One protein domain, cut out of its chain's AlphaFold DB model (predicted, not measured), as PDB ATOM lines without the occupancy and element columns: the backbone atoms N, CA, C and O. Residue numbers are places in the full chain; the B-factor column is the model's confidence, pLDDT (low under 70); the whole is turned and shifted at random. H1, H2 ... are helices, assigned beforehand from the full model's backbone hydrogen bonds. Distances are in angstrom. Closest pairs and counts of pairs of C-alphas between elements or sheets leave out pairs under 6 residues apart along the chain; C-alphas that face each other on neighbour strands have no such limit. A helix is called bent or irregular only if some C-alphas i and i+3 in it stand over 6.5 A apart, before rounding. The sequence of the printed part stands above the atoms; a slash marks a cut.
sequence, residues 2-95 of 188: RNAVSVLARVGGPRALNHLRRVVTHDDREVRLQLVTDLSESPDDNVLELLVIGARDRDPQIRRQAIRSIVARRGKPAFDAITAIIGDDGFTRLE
ATOM      1  N   ARG A   2      82.545 -34.808  37.350       48.66
ATOM      2  CA  ARG A   2      82.906 -33.937  36.219       48.66
ATOM      3  C   ARG A   2      84.121 -34.560  35.529       48.66
ATOM      4  O   ARG A   2      85.198 -34.578  36.117       48.66
ATOM      5  N   ASN A   3      83.925 -35.138  34.344       65.81
ATOM      6  CA  ASN A   3      84.995 -35.763  33.568       65.81
ATOM      7  C   ASN A   3      86.074 -34.727  33.220       65.81
ATOM      8  O   ASN A   3      85.766 -33.569  32.940       65.81
ATOM      9  N   ALA A   4      87.343 -35.145  33.193       61.94
ATOM     10  CA  ALA A   4      88.459 -34.302  32.752       61.94
ATOM     11  C   ALA A   4      88.211 -33.699  31.353       61.94
ATOM     12  O   ALA A   4      88.638 -32.586  31.069       61.94
ATOM     13  N   VAL A   5      87.448 -34.409  30.517       65.12
ATOM     14  CA  VAL A   5      86.966 -33.960  29.207       65.12
ATOM     15  C   VAL A   5      86.106 -32.693  29.306       65.12
ATOM     16  O   VAL A   5      86.405 -31.720  28.621       65.12
ATOM     17  N   SER A   6      85.126 -32.648  30.213       65.69
ATOM     18  CA  SER A   6      84.294 -31.463  30.479       65.69
ATOM     19  C   SER A   6      85.125 -30.259  30.930       65.69
ATOM     20  O   SER A   6      84.904 -29.133  30.483       65.69
ATOM     21  N   VAL A   7      86.142 -30.485  31.769       66.75
ATOM     22  CA  VAL A   7      87.064 -29.418  32.191       66.75
ATOM     23  C   VAL A   7      87.896 -28.927  31.007       66.75
ATOM     24  O   VAL A   7      87.967 -27.725  30.780       66.75
ATOM     25  N   LEU A   8      88.472 -29.827  30.206       72.31
ATOM     26  CA  LEU A   8      89.267 -29.469  29.026       72.31
ATOM     27  C   LEU A   8      88.439 -28.730  27.963       72.31
ATOM     28  O   LEU A   8      88.926 -27.761  27.385       72.31
ATOM     29  N   ALA A   9      87.188 -29.143  27.745       66.25
ATOM     30  CA  ALA A   9      86.259 -28.500  26.816       66.25
ATOM     31  C   ALA A   9      85.859 -27.085  27.260       66.25
ATOM     32  O   ALA A   9      85.589 -26.236  26.413       66.25
ATOM     33  N   ARG A  10      85.832 -26.824  28.575       70.38
ATOM     34  CA  ARG A  10      85.544 -25.500  29.148       70.38
ATOM     35  C   ARG A  10      86.767 -24.599  29.255       70.38
ATOM     36  O   ARG A  10      86.615 -23.387  29.172       70.38
ATOM     37  N   VAL A  11      87.945 -25.171  29.509       71.00
ATOM     38  CA  VAL A  11      89.184 -24.400  29.684       71.00
ATOM     39  C   VAL A  11      89.604 -23.735  28.379       71.00
ATOM     40  O   VAL A  11      90.133 -22.636  28.451       71.00
ATOM     41  N   GLY A  12      89.337 -24.357  27.222       63.84
ATOM     42  CA  GLY A  12      89.509 -23.717  25.916       63.84
ATOM     43  C   GLY A  12      90.966 -23.343  25.632       63.84
ATOM     44  O   GLY A  12      91.467 -22.298  26.038       63.84
ATOM     45  N   GLY A  13      91.700 -24.210  24.934       73.06
ATOM     46  CA  GLY A  13      93.071 -23.891  24.539       73.06
ATOM     47  C   GLY A  13      93.726 -24.951  23.655       73.06
ATOM     48  O   GLY A  13      93.292 -26.106  23.663       73.06
ATOM     49  N   PRO A  14      94.810 -24.618  22.926       74.44
ATOM     50  CA  PRO A  14      95.395 -25.504  21.912       74.44
ATOM     51  C   PRO A  14      95.791 -26.892  22.437       74.44
ATOM     52  O   PRO A  14      95.580 -27.908  21.778       74.44
ATOM     53  N   ARG A  15      96.331 -26.964  23.664       77.12
ATOM     54  CA  ARG A  15      96.691 -28.245  24.300       77.12
ATOM     55  C   ARG A  15      95.466 -29.082  24.661       77.12
ATOM     56  O   ARG A  15      95.514 -30.300  24.500       77.12
ATOM     57  N   ALA A  16      94.394 -28.444  25.130       80.88
ATOM     58  CA  ALA A  16      93.141 -29.120  25.438       80.88
ATOM     59  C   ALA A  16      92.494 -29.654  24.154       80.88
ATOM     60  O   ALA A  16      92.190 -30.841  24.085       80.88
ATOM     61  N   LEU A  17      92.410 -28.834  23.101       79.25
ATOM     62  CA  LEU A  17      91.875 -29.241  21.796       79.25
ATOM     63  C   LEU A  17      92.625 -30.446  21.213       79.25
ATOM     64  O   LEU A  17      91.991 -31.404  20.778       79.25
ATOM     65  N   ASN A  18      93.960 -30.477  21.296       82.75
ATOM     66  CA  ASN A  18      94.745 -31.633  20.846       82.75
ATOM     67  C   ASN A  18      94.402 -32.936  21.587       82.75
ATOM     68  O   ASN A  18      94.385 -34.003  20.973       82.75
ATOM     69  N   HIS A  19      94.117 -32.870  22.889       84.50
ATOM     70  CA  HIS A  19      93.679 -34.048  23.640       84.50
ATOM     71  C   HIS A  19      92.264 -34.457  23.232       84.50
ATOM     72  O   HIS A  19      92.023 -35.627  22.939       84.50
ATOM     73  N   LEU A  20      91.344 -33.496  23.135       87.56
ATOM     74  CA  LEU A  20      89.955 -33.746  22.748       87.56
ATOM     75  C   LEU A  20      89.840 -34.324  21.326       87.56
ATOM     76  O   LEU A  20      88.986 -35.173  21.086       87.56
ATOM     77  N   ARG A  21      90.755 -33.971  20.410       87.62
ATOM     78  CA  ARG A  21      90.860 -34.578  19.070       87.62
ATOM     79  C   ARG A  21      91.132 -36.082  19.095       87.62
ATOM     80  O   ARG A  21      90.712 -36.773  18.179       87.62
ATOM     81  N   ARG A  22      91.804 -36.607  20.123       88.19
ATOM     82  CA  ARG A  22      91.970 -38.063  20.292       88.19
ATOM     83  C   ARG A  22      90.712 -38.709  20.865       88.19
ATOM     84  O   ARG A  22      90.368 -39.825  20.496       88.19
ATOM     85  N   VAL A  23      90.020 -37.999  21.756       91.56
ATOM     86  CA  VAL A  23      88.796 -38.489  22.406       91.56
ATOM     87  C   VAL A  23      87.628 -38.546  21.413       91.56
ATOM     88  O   VAL A  23      86.847 -39.490  21.450       91.56
ATOM     89  N   VAL A  24      87.529 -37.594  20.475       92.38
ATOM     90  CA  VAL A  24      86.434 -37.561  19.482       92.38
ATOM     91  C   VAL A  24      86.488 -38.717  18.487       92.38
ATOM     92  O   VAL A  24      85.477 -39.048  17.882       92.38
ATOM     93  N   THR A  25      87.636 -39.380  18.352       91.94
ATOM     94  CA  THR A  25      87.813 -40.580  17.523       91.94
ATOM     95  C   THR A  25      88.060 -41.837  18.360       91.94
ATOM     96  O   THR A  25      88.592 -42.813  17.843       91.94
ATOM     97  N   HIS A  26      87.731 -41.818  19.655       95.75
ATOM     98  CA  HIS A  26      87.966 -42.947  20.554       95.75
ATOM     99  C   HIS A  26      87.149 -44.187  20.151       95.75
ATOM    100  O   HIS A  26      86.009 -44.069  19.698       95.75
ATOM    101  N   ASP A  27      87.683 -45.392  20.354       94.56
ATOM    102  CA  ASP A  27      86.994 -46.626  19.952       94.56
ATOM    103  C   ASP A  27      85.694 -46.852  20.735       94.56
ATOM    104  O   ASP A  27      84.660 -47.197  20.163       94.56
ATOM    105  N   ASP A  28      85.698 -46.572  22.033       96.06
ATOM    106  CA  ASP A  28      84.490 -46.646  22.855       96.06
ATOM    107  C   ASP A  28      83.461 -45.573  22.451       96.06
ATOM    108  O   ASP A  28      83.739 -44.370  22.465       96.06
ATOM    109  N   ARG A  29      82.259 -46.028  22.085       96.56
ATOM    110  CA  ARG A  29      81.099 -45.194  21.746       96.56
ATOM    111  C   ARG A  29      80.701 -44.261  22.887       96.56
ATOM    112  O   ARG A  29      80.429 -43.094  22.619       96.56
ATOM    113  N   GLU A  30      80.662 -44.749  24.123       95.31
ATOM    114  CA  GLU A  30      80.209 -43.964  25.277       95.31
ATOM    115  C   GLU A  30      81.171 -42.811  25.562       95.31
ATOM    116  O   GLU A  30      80.743 -41.694  25.843       95.31
ATOM    117  N   VAL A  31      82.476 -43.036  25.375       94.00
ATOM    118  CA  VAL A  31      83.496 -41.983  25.477       94.00
ATOM    119  C   VAL A  31      83.269 -40.888  24.430       94.00
ATOM    120  O   VAL A  31      83.296 -39.701  24.767       94.00
ATOM    121  N   ARG A  32      83.005 -41.258  23.168       96.75
ATOM    122  CA  ARG A  32      82.720 -40.284  22.098       96.75
ATOM    123  C   ARG A  32      81.417 -39.517  22.348       96.75
ATOM    124  O   ARG A  32      81.383 -38.298  22.184       96.75
ATOM    125  N   LEU A  33      80.360 -40.207  22.781       95.81
ATOM    126  CA  LEU A  33      79.068 -39.594  23.100       95.81
ATOM    127  C   LEU A  33      79.175 -38.624  24.283       95.81
ATOM    128  O   LEU A  33      78.640 -37.512  24.227       95.81
ATOM    129  N   GLN A  34      79.897 -39.015  25.336       93.75
ATOM    130  CA  GLN A  34      80.134 -38.151  26.486       93.75
ATOM    131  C   GLN A  34      80.911 -36.900  26.078       93.75
ATOM    132  O   GLN A  34      80.538 -35.801  26.477       93.75
ATOM    133  N   LEU A  35      81.936 -37.036  25.229       94.12
ATOM    134  CA  LEU A  35      82.646 -35.877  24.699       94.12
ATOM    135  C   LEU A  35      81.697 -34.933  23.955       94.12
ATOM    136  O   LEU A  35      81.694 -33.744  24.242       94.12
ATOM    137  N   VAL A  36      80.889 -35.424  23.012       95.88
ATOM    138  CA  VAL A  36      79.969 -34.548  22.261       95.88
ATOM    139  C   VAL A  36      78.948 -33.874  23.183       95.88
ATOM    140  O   VAL A  36      78.596 -32.715  22.957       95.88
ATOM    141  N   THR A  37      78.525 -34.548  24.255       93.75
ATOM    142  CA  THR A  37      77.711 -33.946  25.324       93.75
ATOM    143  C   THR A  37      78.444 -32.792  25.995       93.75
ATOM    144  O   THR A  37      77.943 -31.670  25.979       93.75
ATOM    145  N   ASP A  38      79.668 -33.026  26.464       91.88
ATOM    146  CA  ASP A  38      80.487 -32.011  27.129       91.88
ATOM    147  C   ASP A  38      80.770 -30.801  26.209       91.88
ATOM    148  O   ASP A  38      80.720 -29.651  26.645       91.88
ATOM    149  N   LEU A  39      81.023 -31.032  24.914       92.25
ATOM    150  CA  LEU A  39      81.249 -29.964  23.927       92.25
ATOM    151  C   LEU A  39      79.983 -29.145  23.638       92.25
ATOM    152  O   LEU A  39      80.077 -27.968  23.278       92.25
ATOM    153  N   SER A  40      78.802 -29.749  23.791       90.69
ATOM    154  CA  SER A  40      77.516 -29.065  23.610       90.69
ATOM    155  C   SER A  40      77.189 -28.103  24.745       90.69
ATOM    156  O   SER A  40      76.484 -27.125  24.526       90.69
ATOM    157  N   GLU A  41      77.734 -28.352  25.932       88.56
ATOM    158  CA  GLU A  41      77.608 -27.472  27.096       88.56
ATOM    159  C   GLU A  41      78.721 -26.412  27.160       88.56
ATOM    160  O   GLU A  41      78.658 -25.487  27.974       88.56
ATOM    161  N   SER A  42      79.759 -26.535  26.325       86.19
ATOM    162  CA  SER A  42      80.861 -25.576  26.299       86.19
ATOM    163  C   SER A  42      80.435 -24.262  25.630       86.19
ATOM    164  O   SER A  42      79.932 -24.291  24.509       86.19
ATOM    165  N   PRO A  43      80.686 -23.093  26.241       83.25
ATOM    166  CA  PRO A  43      80.428 -21.805  25.602       83.25
ATOM    167  C   PRO A  43      81.500 -21.413  24.570       83.25
ATOM    168  O   PRO A  43      81.329 -20.422  23.872       83.25
ATOM    169  N   ASP A  44      82.615 -22.146  24.480       85.31
ATOM    170  CA  ASP A  44      83.741 -21.800  23.607       85.31
ATOM    171  C   ASP A  44      83.482 -22.270  22.167       85.31
ATOM    172  O   ASP A  44      83.265 -23.456  21.931       85.31
ATOM    173  N   ASP A  45      83.503 -21.361  21.191       89.06
ATOM    174  CA  ASP A  45      83.336 -21.684  19.767       89.06
ATOM    175  C   ASP A  45      84.525 -22.438  19.165       89.06
ATOM    176  O   ASP A  45      84.368 -23.101  18.138       89.06
ATOM    177  N   ASN A  46      85.682 -22.455  19.830       86.31
ATOM    178  CA  ASN A  46      86.826 -23.255  19.397       86.31
ATOM    179  C   ASN A  46      86.524 -24.762  19.373       86.31
ATOM    180  O   ASN A  46      87.230 -25.515  18.710       86.31
ATOM    181  N   VAL A  47      85.472 -25.228  20.057       89.75
ATOM    182  CA  VAL A  47      85.076 -26.646  20.029       89.75
ATOM    183  C   VAL A  47      84.239 -27.026  18.803       89.75
ATOM    184  O   VAL A  47      83.974 -28.212  18.594       89.75
ATOM    185  N   LEU A  48      83.827 -26.059  17.969       94.06
ATOM    186  CA  LEU A  48      83.058 -26.319  16.747       94.06
ATOM    187  C   LEU A  48      83.784 -27.282  15.804       94.06
ATOM    188  O   LEU A  48      83.140 -28.127  15.189       94.06
ATOM    189  N   GLU A  49      85.118 -27.223  15.740       93.44
ATOM    190  CA  GLU A  49      85.910 -28.162  14.937       93.44
ATOM    191  C   GLU A  49      85.721 -29.622  15.382       93.44
ATOM    192  O   GLU A  49      85.686 -30.530  14.553       93.44
ATOM    193  N   LEU A  50      85.547 -29.858  16.687       94.75
ATOM    194  CA  LEU A  50      85.326 -31.187  17.253       94.75
ATOM    195  C   LEU A  50      83.887 -31.649  17.017       94.75
ATOM    196  O   LEU A  50      83.658 -32.819  16.721       94.75
ATOM    197  N   LEU A  51      82.920 -30.731  17.080       96.31
ATOM    198  CA  LEU A  51      81.531 -31.020  16.720       96.31
ATOM    199  C   LEU A  51      81.389 -31.349  15.225       96.31
ATOM    200  O   LEU A  51      80.630 -32.247  14.875       96.31
ATOM    201  N   VAL A  52      82.161 -30.708  14.339       96.38
ATOM    202  CA  VAL A  52      82.219 -31.069  12.908       96.38
ATOM    203  C   VAL A  52      82.717 -32.505  12.714       96.38
ATOM    204  O   VAL A  52      82.183 -33.227  11.873       96.38
ATOM    205  N   ILE A  53      83.690 -32.957  13.514       95.25
ATOM    206  CA  ILE A  53      84.129 -34.362  13.505       95.25
ATOM    207  C   ILE A  53      83.009 -35.274  14.032       95.25
ATOM    208  O   ILE A  53      82.683 -36.272  13.393       95.25
ATOM    209  N   GLY A  54      82.365 -34.906  15.145       96.19
ATOM    210  CA  GLY A  54      81.243 -35.655  15.724       96.19
ATOM    211  C   GLY A  54      80.032 -35.782  14.790       96.19
ATOM    212  O   GLY A  54      79.360 -36.809  14.787       96.19
ATOM    213  N   ALA A  55      79.792 -34.798  13.918       96.44
ATOM    214  CA  ALA A  55      78.750 -34.850  12.887       96.44
ATOM    215  C   ALA A  55      78.988 -35.949  11.829       96.44
ATOM    216  O   ALA A  55      78.106 -36.233  11.020       96.44
ATOM    217  N   ARG A  56      80.164 -36.585  11.849       94.50
ATOM    218  CA  ARG A  56      80.566 -37.699  10.979       94.50
ATOM    219  C   ARG A  56      80.842 -38.985  11.751       94.50
ATOM    220  O   ARG A  56      81.415 -39.918  11.192       94.50
ATOM    221  N   ASP A  57      80.459 -39.042  13.023       96.81
ATOM    222  CA  ASP A  57      80.625 -40.247  13.827       96.81
ATOM    223  C   ASP A  57      79.911 -41.440  13.182       96.81
ATOM    224  O   ASP A  57      78.858 -41.308  12.555       96.81
ATOM    225  N   ARG A  58      80.452 -42.640  13.378       94.69
ATOM    226  CA  ARG A  58      79.793 -43.885  12.964       94.69
ATOM    227  C   ARG A  58      78.443 -44.094  13.656       94.69
ATOM    228  O   ARG A  58      77.555 -44.713  13.077       94.69
ATOM    229  N   ASP A  59      78.271 -43.553  14.858       96.75
ATOM    230  CA  ASP A  59      77.035 -43.641  15.622       96.75
ATOM    231  C   ASP A  59      76.041 -42.511  15.263       96.75
ATOM    232  O   ASP A  59      76.359 -41.327  15.424       96.75
ATOM    233  N   PRO A  60      74.806 -42.837  14.832       95.44
ATOM    234  CA  PRO A  60      73.807 -41.833  14.458       95.44
ATOM    235  C   PRO A  60      73.369 -40.901  15.597       95.44
ATOM    236  O   PRO A  60      72.965 -39.766  15.340       95.44
ATOM    237  N   GLN A  61      73.401 -41.349  16.856       96.12
ATOM    238  CA  GLN A  61      73.055 -40.497  17.997       96.12
ATOM    239  C   GLN A  61      74.097 -39.391  18.167       96.12
ATOM    240  O   GLN A  61      73.722 -38.230  18.338       96.12
ATOM    241  N   ILE A  62      75.379 -39.742  18.053       97.69
ATOM    242  CA  ILE A  62      76.489 -38.789  18.153       97.69
ATOM    243  C   ILE A  62      76.411 -37.762  17.016       97.69
ATOM    244  O   ILE A  62      76.469 -36.560  17.287       97.69
ATOM    245  N   ARG A  63      76.163 -38.203  15.771       97.00
ATOM    246  CA  ARG A  63      75.992 -37.292  14.623       97.00
ATOM    247  C   ARG A  63      74.884 -36.271  14.847       97.00
ATOM    248  O   ARG A  63      75.111 -35.065  14.732       97.00
ATOM    249  N   ARG A  64      73.690 -36.741  15.226       95.62
ATOM    250  CA  ARG A  64      72.536 -35.867  15.491       95.62
ATOM    251  C   ARG A  64      72.808 -34.878  16.615       95.62
ATOM    252  O   ARG A  64      72.419 -33.717  16.507       95.62
ATOM    253  N   GLN A  65      73.449 -35.325  17.693       96.81
ATOM    254  CA  GLN A  65      73.765 -34.459  18.822       96.81
ATOM    255  C   GLN A  65      74.779 -33.381  18.433       96.81
ATOM    256  O   GLN A  65      74.567 -32.211  18.748       96.81
ATOM    257  N   ALA A  66      75.811 -33.744  17.674       97.56
ATOM    258  CA  ALA A  66      76.796 -32.798  17.176       97.56
ATOM    259  C   ALA A  66      76.170 -31.738  16.251       97.56
ATOM    260  O   ALA A  66      76.387 -30.546  16.454       97.56
ATOM    261  N   ILE A  67      75.320 -32.138  15.297       97.69
ATOM    262  CA  ILE A  67      74.627 -31.193  14.402       97.69
ATOM    263  C   ILE A  67      73.710 -30.251  15.197       97.69
ATOM    264  O   ILE A  67      73.737 -29.039  14.982       97.69
ATOM    265  N   ARG A  68      72.925 -30.777  16.150       96.38
ATOM    266  CA  ARG A  68      72.058 -29.959  17.023       96.38
ATOM    267  C   ARG A  68      72.859 -28.956  17.844       96.38
ATOM    268  O   ARG A  68      72.447 -27.806  17.964       96.38
ATOM    269  N   SER A  69      74.002 -29.386  18.367       96.50
ATOM    270  CA  SER A  69      74.931 -28.551  19.124       96.50
ATOM    271  C   SER A  69      75.471 -27.387  18.290       96.50
ATOM    272  O   SER A  69      75.427 -26.238  18.728       96.50
ATOM    273  N   ILE A  70      75.874 -27.649  17.040       97.62
ATOM    274  CA  ILE A  70      76.305 -26.596  16.110       97.62
ATOM    275  C   ILE A  70      75.162 -25.602  15.856       97.62
ATOM    276  O   ILE A  70      75.366 -24.396  15.958       97.62
ATOM    277  N   VAL A  71      73.940 -26.077  15.589       97.00
ATOM    278  CA  VAL A  71      72.777 -25.194  15.363       97.00
ATOM    279  C   VAL A  71      72.464 -24.328  16.586       97.00
ATOM    280  O   VAL A  71      72.167 -23.142  16.434       97.00
ATOM    281  N   ALA A  72      72.549 -24.894  17.793       95.56
ATOM    282  CA  ALA A  72      72.245 -24.195  19.041       95.56
ATOM    283  C   ALA A  72      73.179 -23.003  19.313       95.56
ATOM    284  O   ALA A  72      72.736 -22.020  19.909       95.56
ATOM    285  N   ARG A  73      74.429 -23.052  18.830       93.88
ATOM    286  CA  ARG A  73      75.411 -21.962  18.974       93.88
ATOM    287  C   ARG A  73      75.057 -20.711  18.180       93.88
ATOM    288  O   ARG A  73      75.336 -19.607  18.636       93.88
ATOM    289  N   ARG A  74      74.371 -20.870  17.041       93.31
ATOM    290  CA  ARG A  74      73.973 -19.769  16.144       93.31
ATOM    291  C   ARG A  74      75.182 -18.950  15.648       93.31
ATOM    292  O   ARG A  74      76.340 -19.281  15.880       93.31
ATOM    293  N   GLY A  75      74.901 -17.876  14.912       95.12
ATOM    294  CA  GLY A  75      75.920 -16.930  14.459       95.12
ATOM    295  C   GLY A  75      76.849 -17.467  13.369       95.12
ATOM    296  O   GLY A  75      76.707 -18.585  12.866       95.12
ATOM    297  N   LYS A  76      77.807 -16.619  12.981       96.38
ATOM    298  CA  LYS A  76      78.741 -16.905  11.889       96.38
ATOM    299  C   LYS A  76      79.601 -18.159  12.137       96.38
ATOM    300  O   LYS A  76      79.682 -18.960  11.211       96.38
ATOM    301  N   PRO A  77      80.184 -18.392  13.333       96.81
ATOM    302  CA  PRO A  77      81.017 -19.576  13.561       96.81
ATOM    303  C   PRO A  77      80.264 -20.893  13.335       96.81
ATOM    304  O   PRO A  77      80.765 -21.787  12.655       96.81
ATOM    305  N   ALA A  78      79.023 -21.001  13.824       97.62
ATOM    306  CA  ALA A  78      78.190 -22.176  13.584       97.62
ATOM    307  C   ALA A  78      77.847 -22.358  12.098       97.62
ATOM    308  O   ALA A  78      77.862 -23.479  11.584       97.62
ATOM    309  N   PHE A  79      77.543 -21.262  11.393       98.25
ATOM    310  CA  PHE A  79      77.270 -21.313   9.958       98.25
ATOM    311  C   PHE A  79      78.496 -21.767   9.157       98.25
ATOM    312  O   PHE A  79      78.370 -22.616   8.272       98.25
ATOM    313  N   ASP A  80      79.683 -21.260   9.496       97.81
ATOM    314  CA  ASP A  80      80.946 -21.680   8.890       97.81
ATOM    315  C   ASP A  80      81.202 -23.178   9.147       97.81
ATOM    316  O   ASP A  80      81.568 -23.906   8.224       97.81
ATOM    317  N   ALA A  81      80.922 -23.670  10.361       97.62
ATOM    318  CA  ALA A  81      81.067 -25.081  10.719       97.62
ATOM    319  C   ALA A  81      80.150 -26.003   9.891       97.62
ATOM    320  O   ALA A  81      80.618 -26.996   9.333       97.62
ATOM    321  N   ILE A  82      78.862 -25.673   9.737       97.94
ATOM    322  CA  ILE A  82      77.962 -26.449   8.864       97.94
ATOM    323  C   ILE A  82      78.374 -26.341   7.390       97.94
ATOM    324  O   ILE A  82      78.296 -27.323   6.649       97.94
ATOM    325  N   THR A  83      78.841 -25.171   6.954       98.06
ATOM    326  CA  THR A  83      79.341 -24.980   5.586       98.06
ATOM    327  C   THR A  83      80.547 -25.878   5.313       98.06
ATOM    328  O   THR A  83      80.614 -26.491   4.249       98.06
ATOM    329  N   ALA A  84      81.454 -26.026   6.283       96.44
ATOM    330  CA  ALA A  84      82.579 -26.951   6.192       96.44
ATOM    331  C   ALA A  84      82.120 -28.412   6.074       96.44
ATOM    332  O   ALA A  84      82.730 -29.174   5.327       96.44
ATOM    333  N   ILE A  85      81.020 -28.795   6.740       96.19
ATOM    334  CA  ILE A  85      80.453 -30.141   6.586       96.19
ATOM    335  C   ILE A  85      80.012 -30.381   5.145       96.19
ATOM    336  O   ILE A  85      80.366 -31.410   4.585       96.19
ATOM    337  N   ILE A  86      79.269 -29.437   4.557       96.06
ATOM    338  CA  ILE A  86      78.737 -29.524   3.185       96.06
ATOM    339  C   ILE A  86      79.847 -29.470   2.126       96.06
ATOM    340  O   ILE A  86      79.695 -30.048   1.052       96.06
ATOM    341  N   GLY A  87      80.922 -28.731   2.402       92.19
ATOM    342  CA  GLY A  87      81.959 -28.388   1.431       92.19
ATOM    343  C   GLY A  87      82.974 -29.488   1.117       92.19
ATOM    344  O   GLY A  87      83.735 -29.311   0.169       92.19
ATOM    345  N   ASP A  88      83.004 -30.592   1.866       87.94
ATOM    346  CA  ASP A  88      83.896 -31.719   1.578       87.94
ATOM    347  C   ASP A  88      83.162 -32.972   1.079       87.94
ATOM    348  O   ASP A  88      81.939 -33.106   1.162       87.94
ATOM    349  N   ASP A  89      83.934 -33.926   0.557       84.94
ATOM    350  CA  ASP A  89      83.401 -35.166  -0.017       84.94
ATOM    351  C   ASP A  89      82.679 -36.049   1.016       84.94
ATOM    352  O   ASP A  89      81.903 -36.938   0.648       84.94
ATOM    353  N   GLY A  90      82.916 -35.826   2.312       88.31
ATOM    354  CA  GLY A  90      82.302 -36.571   3.403       88.31
ATOM    355  C   GLY A  90      80.792 -36.365   3.483       88.31
ATOM    356  O   GLY A  90      80.081 -37.316   3.803       88.31
ATOM    357  N   PHE A  91      80.282 -35.182   3.119       93.06
ATOM    358  CA  PHE A  91      78.842 -34.892   3.133       93.06
ATOM    359  C   PHE A  91      78.032 -35.900   2.315       93.06
ATOM    360  O   PHE A  91      77.030 -36.434   2.781       93.06
ATOM    361  N   THR A  92      78.495 -36.203   1.101       90.25
ATOM    362  CA  THR A  92      77.788 -37.109   0.182       90.25
ATOM    363  C   THR A  92      77.777 -38.567   0.648       90.25
ATOM    364  O   THR A  92      76.983 -39.357   0.141       90.25
ATOM    365  N   ARG A  93      78.642 -38.917   1.612       91.06
ATOM    366  CA  ARG A  93      78.761 -40.255   2.208       91.06
ATOM    367  C   ARG A  93      77.926 -40.425   3.479       91.06
ATOM    368  O   ARG A  93      77.844 -41.540   3.982       91.06
ATOM    369  N   LEU A  94      77.339 -39.349   4.008       91.94
ATOM    370  CA  LEU A  94      76.420 -39.429   5.140       91.94
ATOM    371  C   LEU A  94      75.130 -40.156   4.741       91.94
ATOM    372  O   LEU A  94      74.714 -40.106   3.580       91.94
ATOM    373  N   GLU A  95      74.468 -40.772   5.719       92.62
ATOM    374  CA  GLU A  95      73.118 -41.309   5.534       92.62
ATOM    375  C   GLU A  95      72.141 -40.186   5.125       92.62
ATOM    376  O   GLU A  95      72.339 -39.028   5.517       92.62
TER     377      GLU A  95
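AT A GLANCE: This is residues 2 to 95 of the 188 residues of the protein "HEAT repeat domain-containing protein" of candidate division Zixibacteria bacterium (UniProt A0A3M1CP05). The chain is wound back and forth into a two-layered stack of helices, with H1, H3 and H5 side by side in one layer and H2, H4 and H6 in the other; the two layers run opposite ways. H4 packs in the middle, H1 is at one end of the stack, and H6 and the tail of residues 88 to 95 are at the other. H3, H4, H5 and H6 form a four-helix bundle, up and down, each helix running against the one before it. The printed part has 94 residues with six named helices, H1 to H6 in chain order, and no named strand; the class is all helix. The whole is compact, with a radius of gyration of the C-alphas of 12.3 A and spans of 35 by 30 by 20 A.

HOW THE PARTS SIT: H5, residues 60 to 73, is the longest helix and touches H4, residues 45 to 54, at a shallow tilt of 23 degrees, opposite ways; their closest C-alphas, Leu 51 and Ala 66, are 5.1 A apart. H3, residues 29 to 41, touches H5 the same way at a shallow tilt of 10 degrees, closest at the C-alphas of Ser 40 and Ser 69, 5.2 A apart. With residues 36 to 39 alone H3 touches H4, closest at the C-alphas of Leu 39 and Val 47, 6.4 A apart. H6, residues 75 to 87, touches H4 the same way at a shallow tilt of 28 degrees, with the closest C-alphas, Leu 48 and Ala 81, 6.5 A apart. H2, residues 14 to 23, and H4 only just touch, with 3 pairs of C-alphas within 8 A. H1, residues 4 to 11, touches H3, closest at the C-alphas of Ser 6 and Asp 38, 5.1 A apart. H1 and H2 form a hairpin at a shallow tilt of 34.8 degrees, only just short of steep. H1 and H6 are apart. Every O i to N i+4 pair is within hydrogen-bond range in H1, H3, H5 and H6; in H2 it is 5 of 6 and in H4 4 of 6.

IN THESE COORDINATES: From first to last C-alpha H5 measures 20.4 A, H3 18.8 A and H6 18.4 A. H1 begins at C-alpha 4, (88.459, -34.302, 32.752), and H6 ends at C-alpha 87, (81.959, -28.388, 1.431). H4 is irregular, but only just: C-alphas 46 and 49 are 6.7 A apart.

THE WHOLE: The two C-alphas farthest apart, those of Arg 2 and Thr 92, are 36.5 A apart. The printed part has no cut, and the five links between the helices are tight. The mean pLDDT of the printed part is 89.4; residues 2 to 7, 9 and 12 are under 70.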